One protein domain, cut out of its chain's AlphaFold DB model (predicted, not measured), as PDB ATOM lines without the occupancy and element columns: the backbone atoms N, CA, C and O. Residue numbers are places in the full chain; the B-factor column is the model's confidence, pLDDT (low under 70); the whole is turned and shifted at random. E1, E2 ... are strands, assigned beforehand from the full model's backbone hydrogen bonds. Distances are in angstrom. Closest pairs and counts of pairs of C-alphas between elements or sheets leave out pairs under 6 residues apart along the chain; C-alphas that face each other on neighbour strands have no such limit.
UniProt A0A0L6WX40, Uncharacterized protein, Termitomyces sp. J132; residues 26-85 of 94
ATOM      1  N   ASP A  26     -33.067  16.011 -44.424       61.00
ATOM      2  CA  ASP A  26     -33.610  15.537 -45.689       61.00
ATOM      3  C   ASP A  26     -35.043  16.048 -45.838       61.00
ATOM      4  O   ASP A  26     -35.880  15.932 -44.931       61.00
ATOM      5  N   LEU A  27     -35.297  16.681 -46.977       60.84
ATOM      6  CA  LEU A  27     -36.584  17.259 -47.315       60.84
ATOM      7  C   LEU A  27     -37.194  16.422 -48.430       60.84
ATOM      8  O   LEU A  27     -36.854  16.566 -49.603       60.84
ATOM      9  N   PHE A  28     -38.175  15.604 -48.068       60.72
ATOM     10  CA  PHE A  28     -38.976  14.871 -49.034       60.72
ATOM     11  C   PHE A  28     -40.122  15.770 -49.507       60.72
ATOM     12  O   PHE A  28     -41.249  15.708 -49.005       60.72
ATOM     13  N   GLY A  29     -39.806  16.646 -50.460       55.16
ATOM     14  CA  GLY A  29     -40.757  17.499 -51.172       55.16
ATOM     15  C   GLY A  29     -40.628  17.342 -52.692       55.16
ATOM     16  O   GLY A  29     -39.637  16.782 -53.169       55.16
ATOM     17  N   PRO A  30     -41.615  17.805 -53.480       51.81
ATOM     18  CA  PRO A  30     -41.478  17.848 -54.930       51.81
ATOM     19  C   PRO A  30     -40.241  18.680 -55.311       51.81
ATOM     20  O   PRO A  30     -40.049  19.798 -54.836       51.81
ATOM     21  N   SER A  31     -39.392  18.138 -56.189       55.12
ATOM     22  CA  SER A  31     -38.136  18.770 -56.638       55.12
ATOM     23  C   SER A  31     -38.335  20.105 -57.373       55.12
ATOM     24  O   SER A  31     -37.371  20.814 -57.651       55.12
ATOM     25  N   SER A  32     -39.586  20.456 -57.680       56.81
ATOM     26  CA  SER A  32     -40.015  21.642 -58.421       56.81
ATOM     27  C   SER A  32     -40.310  22.876 -57.556       56.81
ATOM     28  O   SER A  32     -40.729  23.895 -58.100       56.81
ATOM     29  N   GLY A  33     -40.095  22.811 -56.239       61.69
ATOM     30  CA  GLY A  33     -40.371  23.908 -55.305       61.69
ATOM     31  C   GLY A  33     -41.522  23.599 -54.352       61.69
ATOM     32  O   GLY A  33     -42.256  22.638 -54.544       61.69
ATOM     33  N   ILE A  34     -41.644  24.415 -53.306       67.31
ATOM     34  CA  ILE A  34     -42.637  24.266 -52.236       67.31
ATOM     35  C   ILE A  34     -43.757  25.277 -52.466       67.31
ATOM     36  O   ILE A  34     -43.494  26.479 -52.552       67.31
ATOM     37  N   PHE A  35     -44.999  24.808 -52.521       70.50
ATOM     38  CA  PHE A  35     -46.174  25.638 -52.757       70.50
ATOM     39  C   PHE A  35     -46.976  25.854 -51.459       70.50
ATOM     40  O   PHE A  35     -47.066  24.957 -50.615       70.50
ATOM     41  N   PRO A  36     -47.604  27.032 -51.270       74.50
ATOM     42  CA  PRO A  36     -48.523  27.251 -50.157       74.50
ATOM     43  C   PRO A  36     -49.641  26.201 -50.136       74.50
ATOM     44  O   PRO A  36     -50.272  25.933 -51.157       74.50
ATOM     45  N   GLY A  37     -49.907  25.621 -48.965       73.69
ATOM     46  CA  GLY A  37     -50.886  24.547 -48.784       73.69
ATOM     47  C   GLY A  37     -50.345  23.131 -49.009       73.69
ATOM     48  O   GLY A  37     -51.063  22.169 -48.735       73.69
ATOM     49  N   GLU A  38     -49.098  22.969 -49.459       77.62
ATOM     50  CA  GLU A  38     -48.494  21.643 -49.593       77.62
ATOM     51  C   GLU A  38     -48.156  21.007 -48.248       77.62
ATOM     52  O   GLU A  38     -47.857  21.681 -47.262       77.62
ATOM     53  N   LYS A  39     -48.175  19.672 -48.227       79.81
ATOM     54  CA  LYS A  39     -47.661  18.881 -47.111       79.81
ATOM     55  C   LYS A  39     -46.230  18.463 -47.408       79.81
ATOM     56  O   LYS A  39     -45.992  17.697 -48.338       79.81
ATOM     57  N   LEU A  40     -45.306  18.923 -46.580       79.06
ATOM     58  CA  LEU A  40     -43.903  18.546 -46.620       79.06
ATOM     59  C   LEU A  40     -43.644  17.427 -45.625       79.06
ATOM     60  O   LEU A  40     -44.164  17.452 -44.508       79.06
ATOM     61  N   LYS A  41     -42.804  16.473 -46.018       83.25
ATOM     62  CA  LYS A  41     -42.235  15.486 -45.104       83.25
ATOM     63  C   LYS A  41     -40.781  15.847 -44.858       83.25
ATOM     64  O   LYS A  41     -39.999  15.953 -45.798       83.25
ATOM     65  N   ILE A  42     -40.444  16.056 -43.596       79.56
ATOM     66  CA  ILE A  42     -39.108  16.460 -43.169       79.56
ATOM     67  C   ILE A  42     -38.586  15.369 -42.251       79.56
ATOM     68  O   ILE A  42     -39.291  14.967 -41.323       79.56
ATOM     69  N   SER A  43     -37.367  14.911 -42.505       82.50
ATOM     70  CA  SER A  43     -36.648  14.018 -41.603       82.50
ATOM     71  C   SER A  43     -35.282  14.574 -41.248       82.50
ATOM     72  O   SER A  43     -34.657  15.281 -42.042       82.50
ATOM     73  N   TRP A  44     -34.803  14.209 -40.070       80.00
ATOM     74  CA  TRP A  44     -33.470  14.547 -39.590       80.00
ATOM     75  C   TRP A  44     -32.915  13.400 -38.756       80.00
ATOM     76  O   TRP A  44     -33.652  12.551 -38.247       80.00
ATOM     77  N   SER A  45     -31.601  13.410 -38.585       79.94
ATOM     78  CA  SER A  45     -30.925  12.664 -37.532       79.94
ATOM     79  C   SER A  45     -30.566  13.612 -36.391       79.94
ATOM     80  O   SER A  45     -30.093  14.726 -36.623       79.94
ATOM     81  N   SER A  46     -30.798  13.167 -35.159       74.69
ATOM     82  CA  SER A  46     -30.413  13.885 -33.946       74.69
ATOM     83  C   SER A  46     -29.271  13.184 -33.219       74.69
ATOM     84  O   SER A  46     -29.044  11.981 -33.393       74.69
ATOM     85  N   THR A  47     -28.535  13.945 -32.415       78.94
ATOM     86  CA  THR A  47     -27.505  13.427 -31.504       78.94
ATOM     87  C   THR A  47     -27.919  13.618 -30.043       78.94
ATOM     88  O   THR A  47     -28.823  14.406 -29.775       78.94
ATOM     89  N   PRO A  48     -27.299  12.913 -29.075       79.06
ATOM     90  CA  PRO A  48     -27.622  13.079 -27.654       79.06
ATOM     91  C   PRO A  48     -27.405  14.498 -27.113       79.06
ATOM     92  O   PRO A  48     -27.962  14.837 -26.075       79.06
ATOM     93  N   ASP A  49     -26.596  15.308 -27.801       80.81
ATOM     94  CA  ASP A  49     -26.308  16.697 -27.436       80.81
ATOM     95  C   ASP A  49     -27.359  17.691 -27.982       80.81
ATOM     96  O   ASP A  49     -27.273  18.896 -27.730       80.81
ATOM     97  N   ASP A  50     -28.346  17.209 -28.742       78.56
ATOM     98  CA  ASP A  50     -29.387  18.039 -29.340       78.56
ATOM     99  C   ASP A  50     -30.433  18.462 -28.302       78.56
ATOM    100  O   ASP A  50     -30.731  17.717 -27.368       78.56
ATOM    101  N   PRO A  51     -31.075  19.631 -28.478       81.88
ATOM    102  CA  PRO A  51     -32.218  19.996 -27.649       81.88
ATOM    103  C   PRO A  51     -33.384  19.017 -27.852       81.88
ATOM    104  O   PRO A  51     -33.591  18.510 -28.952       81.88
ATOM    105  N   ASP A  52     -34.222  18.820 -26.832       84.75
ATOM    106  CA  ASP A  52     -35.405  17.940 -26.920       84.75
ATOM    107  C   ASP A  52     -36.428  18.404 -27.970       84.75
ATOM    108  O   ASP A  52     -37.196  17.606 -28.518       84.75
ATOM    109  N   THR A  53     -36.473  19.716 -28.227       84.69
ATOM    110  CA  THR A  53     -37.422  20.334 -29.156       84.69
ATOM    111  C   THR A  53     -36.810  21.487 -29.947       84.69
ATOM    112  O   THR A  53     -35.853  22.127 -29.508       84.69
ATOM    113  N   PHE A  54     -37.385  21.775 -31.115       80.75
ATOM    114  CA  PHE A  54     -36.983  22.883 -31.980       80.75
ATOM    115  C   PHE A  54     -38.158  23.423 -32.808       80.75
ATOM    116  O   PHE A  54     -39.228  22.818 -32.876       80.75
ATOM    117  N   ASN A  55     -37.952  24.569 -33.457       82.25
ATOM    118  CA  ASN A  55     -38.916  25.152 -34.388       82.25
ATOM    119  C   ASN A  55     -38.466  24.908 -35.831       82.25
ATOM    120  O   ASN A  55     -37.281  25.004 -36.150       82.25
ATOM    121  N   LEU A  56     -39.425  24.602 -36.700       79.19
ATOM    122  CA  LEU A  56     -39.232  24.522 -38.141       79.19
ATOM    123  C   LEU A  56     -39.671  25.839 -38.767       79.19
ATOM    124  O   LEU A  56     -40.863  26.154 -38.787       79.19
ATOM    125  N   ASP A  57     -38.704  26.562 -39.318       76.06
ATOM    126  CA  ASP A  57     -38.926  27.819 -40.019       76.06
ATOM    127  C   ASP A  57     -38.707  27.640 -41.526       76.06
ATOM    128  O   ASP A  57     -37.710  27.068 -41.973       76.06
ATOM    129  N   LEU A  58     -39.646  28.152 -42.317       73.50
ATOM    130  CA  LEU A  58     -39.542  28.259 -43.765       73.50
ATOM    131  C   LEU A  58     -39.110  29.681 -44.122       73.50
ATOM    132  O   LEU A  58     -39.796  30.639 -43.772       73.50
ATOM    133  N   MET A  59     -37.997  29.833 -44.837       65.19
ATOM    134  CA  MET A  59     -37.530  31.148 -45.276       65.19
ATOM    135  C   MET A  59     -37.919  31.400 -46.733       65.19
ATOM    136  O   MET A  59     -37.425  30.738 -47.646       65.19
ATOM    137  N   CYS A  60     -38.791  32.385 -46.948       63.44
ATOM    138  CA  CYS A  60     -39.169  32.874 -48.271       63.44
ATOM    139  C   CYS A  60     -38.820  34.363 -48.347       63.44
ATOM    140  O   CYS A  60     -39.327  35.153 -47.557       63.44
ATOM    141  N   ASN A  61     -37.941  34.750 -49.275       57.03
ATOM    142  CA  ASN A  61     -37.585  36.151 -49.541       57.03
ATOM    143  C   ASN A  61     -37.222  36.978 -48.284       57.03
ATOM    144  O   ASN A  61     -37.662  38.112 -48.138       57.03
ATOM    145  N   ALA A  62     -36.381  36.410 -47.409       54.97
ATOM    146  CA  ALA A  62     -35.758  37.046 -46.236       54.97
ATOM    147  C   ALA A  62     -36.570  37.143 -44.926       54.97
ATOM    148  O   ALA A  62     -35.996  37.560 -43.921       54.97
ATOM    149  N   ALA A  63     -37.829  36.695 -44.875       66.56
ATOM    150  CA  ALA A  63     -38.556  36.548 -43.608       66.56
ATOM    151  C   ALA A  63     -38.765  35.059 -43.264       66.56
ATOM    152  O   ALA A  63     -39.348  34.331 -44.075       66.56
ATOM    153  N   PRO A  64     -38.299  34.577 -42.094       69.56
ATOM    154  CA  PRO A  64     -38.621  33.236 -41.631       69.56
ATOM    155  C   PRO A  64     -40.081  33.173 -41.171       69.56
ATOM    156  O   PRO A  64     -40.566  34.051 -40.456       69.56
ATOM    157  N   VAL A  65     -40.778  32.116 -41.575       75.00
ATOM    158  CA  VAL A  65     -42.135  31.797 -41.134       75.00
ATOM    159  C   VAL A  65     -42.095  30.460 -40.413       75.00
ATOM    160  O   VAL A  65     -41.786  29.442 -41.029       75.00
ATOM    161  N   THR A  66     -42.442  30.445 -39.129       80.94
ATOM    162  CA  THR A  66     -42.542  29.199 -38.363       80.94
ATOM    163  C   THR A  66     -43.717  28.369 -38.868       80.94
ATOM    164  O   THR A  66     -44.873  28.786 -38.787       80.94
ATOM    165  N   ILE A  67     -43.416  27.189 -39.402       79.31
ATOM    166  CA  ILE A  67     -44.401  26.236 -39.934       79.31
ATOM    167  C   ILE A  67     -44.692  25.095 -38.955       79.31
ATOM    168  O   ILE A  67     -45.738  24.456 -39.052       79.31
ATOM    169  N   ALA A  68     -43.802  24.860 -37.989       82.69
ATOM    170  CA  ALA A  68     -44.069  24.026 -36.823       82.69
ATOM    171  C   ALA A  68     -43.233  24.502 -35.629       82.69
ATOM    172  O   ALA A  68     -42.074  24.877 -35.786       82.69
ATOM    173  N   SER A  69     -43.820  24.474 -34.436       84.81
ATOM    174  CA  SER A  69     -43.164  24.863 -33.185       84.81
ATOM    175  C   SER A  69     -43.041  23.657 -32.265       84.81
ATOM    176  O   SER A  69     -43.911  22.786 -32.286       84.81
ATOM    177  N   SER A  70     -42.001  23.639 -31.431       86.25
ATOM    178  CA  SER A  70     -41.796  22.611 -30.397       86.25
ATOM    179  C   SER A  70     -41.797  21.181 -30.954       86.25
ATOM    180  O   SER A  70     -42.316  20.248 -30.342       86.25
ATOM    181  N   VAL A  71     -41.221  21.013 -32.142       84.38
ATOM    182  CA  VAL A  71     -41.049  19.725 -32.804       84.38
ATOM    183  C   VAL A  71     -40.041  18.914 -32.010       84.38
ATOM    184  O   VAL A  71     -38.928  19.377 -31.781       84.38
ATOM    185  N   SER A  72     -40.427  17.716 -31.576       85.56
ATOM    186  CA  SER A  72     -39.529  16.849 -30.818       85.56
ATOM    187  C   SER A  72     -38.395  16.341 -31.704       85.56
ATOM    188  O   SER A  72     -38.659  15.748 -32.749       85.56
ATOM    189  N   THR A  73     -37.144  16.486 -31.269       80.88
ATOM    190  CA  THR A  73     -35.976  15.919 -31.969       80.88
ATOM    191  C   THR A  73     -36.002  14.396 -32.037       80.88
ATOM    192  O   THR A  73     -35.426  13.830 -32.966       80.88
ATOM    193  N   ALA A  74     -36.726  13.727 -31.133       80.56
ATOM    194  CA  ALA A  74     -36.968  12.286 -31.183       80.56
ATOM    195  C   ALA A  74     -37.917  11.873 -32.324       80.56
ATOM    196  O   ALA A  74     -37.912  10.723 -32.762       80.56
ATOM    197  N   SER A  75     -38.733  12.803 -32.832       76.62
ATOM    198  CA  SER A  75     -39.641  12.562 -33.954       76.62
ATOM    199  C   SER A  75     -38.883  12.676 -35.276       76.62
ATOM    200  O   SER A  75     -39.091  13.623 -36.016       76.62
ATOM    201  N   MET A  76     -38.010  11.706 -35.580       76.94
ATOM    202  CA  MET A  76     -37.112  11.666 -36.759       76.94
ATOM    203  C   MET A  76     -37.783  11.919 -38.126       76.94
ATOM    204  O   MET A  76     -37.094  12.101 -39.129       76.94
ATOM    205  N   LEU A  77     -39.116  11.903 -38.190       82.81
ATOM    206  CA  LEU A  77     -39.918  12.250 -39.354       82.81
ATOM    207  C   LEU A  77     -41.169  13.016 -38.911       82.81
ATOM    208  O   LEU A  77     -41.937  12.533 -38.077       82.81
ATOM    209  N   VAL A  78     -41.439  14.157 -39.544       84.19
ATOM    210  CA  VAL A  78     -42.676  14.927 -39.343       84.19
ATOM    211  C   VAL A  78     -43.290  15.365 -40.663       84.19
ATOM    212  O   VAL A  78     -42.606  15.568 -41.665       84.19
ATOM    213  N   SER A  79     -44.615  15.506 -40.658       84.88
ATOM    214  CA  SER A  79     -45.368  16.089 -41.769       84.88
ATOM    215  C   SER A  79     -45.861  17.476 -41.380       84.88
ATOM    216  O   SER A  79     -46.594  17.610 -40.402       84.88
ATOM    217  N   VAL A  80     -45.484  18.493 -42.149       81.94
ATOM    218  CA  VAL A  80     -45.864  19.892 -41.906       81.94
ATOM    219  C   VAL A  80     -46.610  20.452 -43.106       81.94
ATOM    220  O   VAL A  80     -46.281  20.145 -44.250       81.94
ATOM    221  N   THR A  81     -47.632  21.264 -42.852       82.31
ATOM    222  CA  THR A  81     -48.390  21.937 -43.912       82.31
ATOM    223  C   THR A  81     -47.847  23.344 -44.091       82.31
ATOM    224  O   THR A  81     -47.764  24.101 -43.125       82.31
ATOM    225  N   VAL A  82     -47.520  23.718 -45.323       77.25
ATOM    226  CA  VAL A  82     -47.079  25.070 -45.662       77.25
ATOM    227  C   VAL A  82     -48.270  26.024 -45.522       77.25
ATOM    228  O   VAL A  82     -49.290  25.818 -46.186       77.25
ATOM    229  N   PRO A  83     -48.184  27.075 -44.691       72.44
ATOM    230  CA  PRO A  83     -49.282  28.016 -44.517       72.44
ATOM    231  C   PRO A  83     -49.674  28.694 -45.835       72.44
ATOM    232  O   PRO A  83     -48.828  29.223 -46.552       72.44
ATOM    233  N   LEU A  84     -50.977  28.757 -46.132       69.06
ATOM    234  CA  LEU A  84     -51.498  29.470 -47.310       69.06
ATOM    235  C   LEU A  84     -51.187  30.977 -47.278       69.06
ATOM    236  O   LEU A  84     -51.084  31.617 -48.327       69.06
ATOM    237  N   SER A  85     -51.003  31.541 -46.080       65.06
ATOM    238  CA  SER A  85     -50.669  32.950 -45.844       65.06
ATOM    239  C   SER A  85     -49.309  33.371 -46.407       65.06
ATOM    240  O   SER A  85     -49.119  34.559 -46.665       65.06
TER     241      SER A  85
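Overview. This is residues 26 to 85 of the 94 residues of an uncharacterized protein of Termitomyces sp. J132 (UniProt A0A0L6WX40). A small three-stranded sheet, in order E1, E2, E5, and a long bent hairpin, E3 and E4, stand across a gap from each other, nearest where E4 passes E5. The printed part has 60 residues with five named strands, E1 to E5 along the chain, and no named helix: all strand, both sheets antiparallel. It is only just compact, close to loose, with a radius of gyration of the C-alphas of 12.1 A, and only just elongated, spanning 33 by 22 by 16 A.

Along the chain. E2 is residues 39 to 44, 16.6 A, E1 26 to 28, from C-alpha 26 at (-33.610, 15.537, -45.689), and E5 77 to 81, ending at C-alpha 81 (-48.390, 21.937, -43.912). E3 is 53 to 60, 22.9 A, and E4 63 to 72, 23.5 A.

Arrangement. Inner strand E2 forms a hairpin with E1, with N 28 and O 41 2.9 A apart, within hydrogen-bond range. E2 and E5 are antiparallel at 151 degrees, with N 40 and O 80 at 2.8 A. In hairpin E3 and E4, N 56 and O 68 are 2.8 A apart; E4 bends by 56 degrees at residue 67. The closest C-alphas of E4 and E5, Ala 68 and Val 80, are 6.8 A apart; E2 and E3 are apart.

Size, cuts and confidence. The C-alphas farthest apart, Pro 48 and Ser 85, are 35.5 A apart. The printed part has no cut and no long link. pLDDT is under 70 in residues 26 to 34, 59 to 64 and 84 to 85.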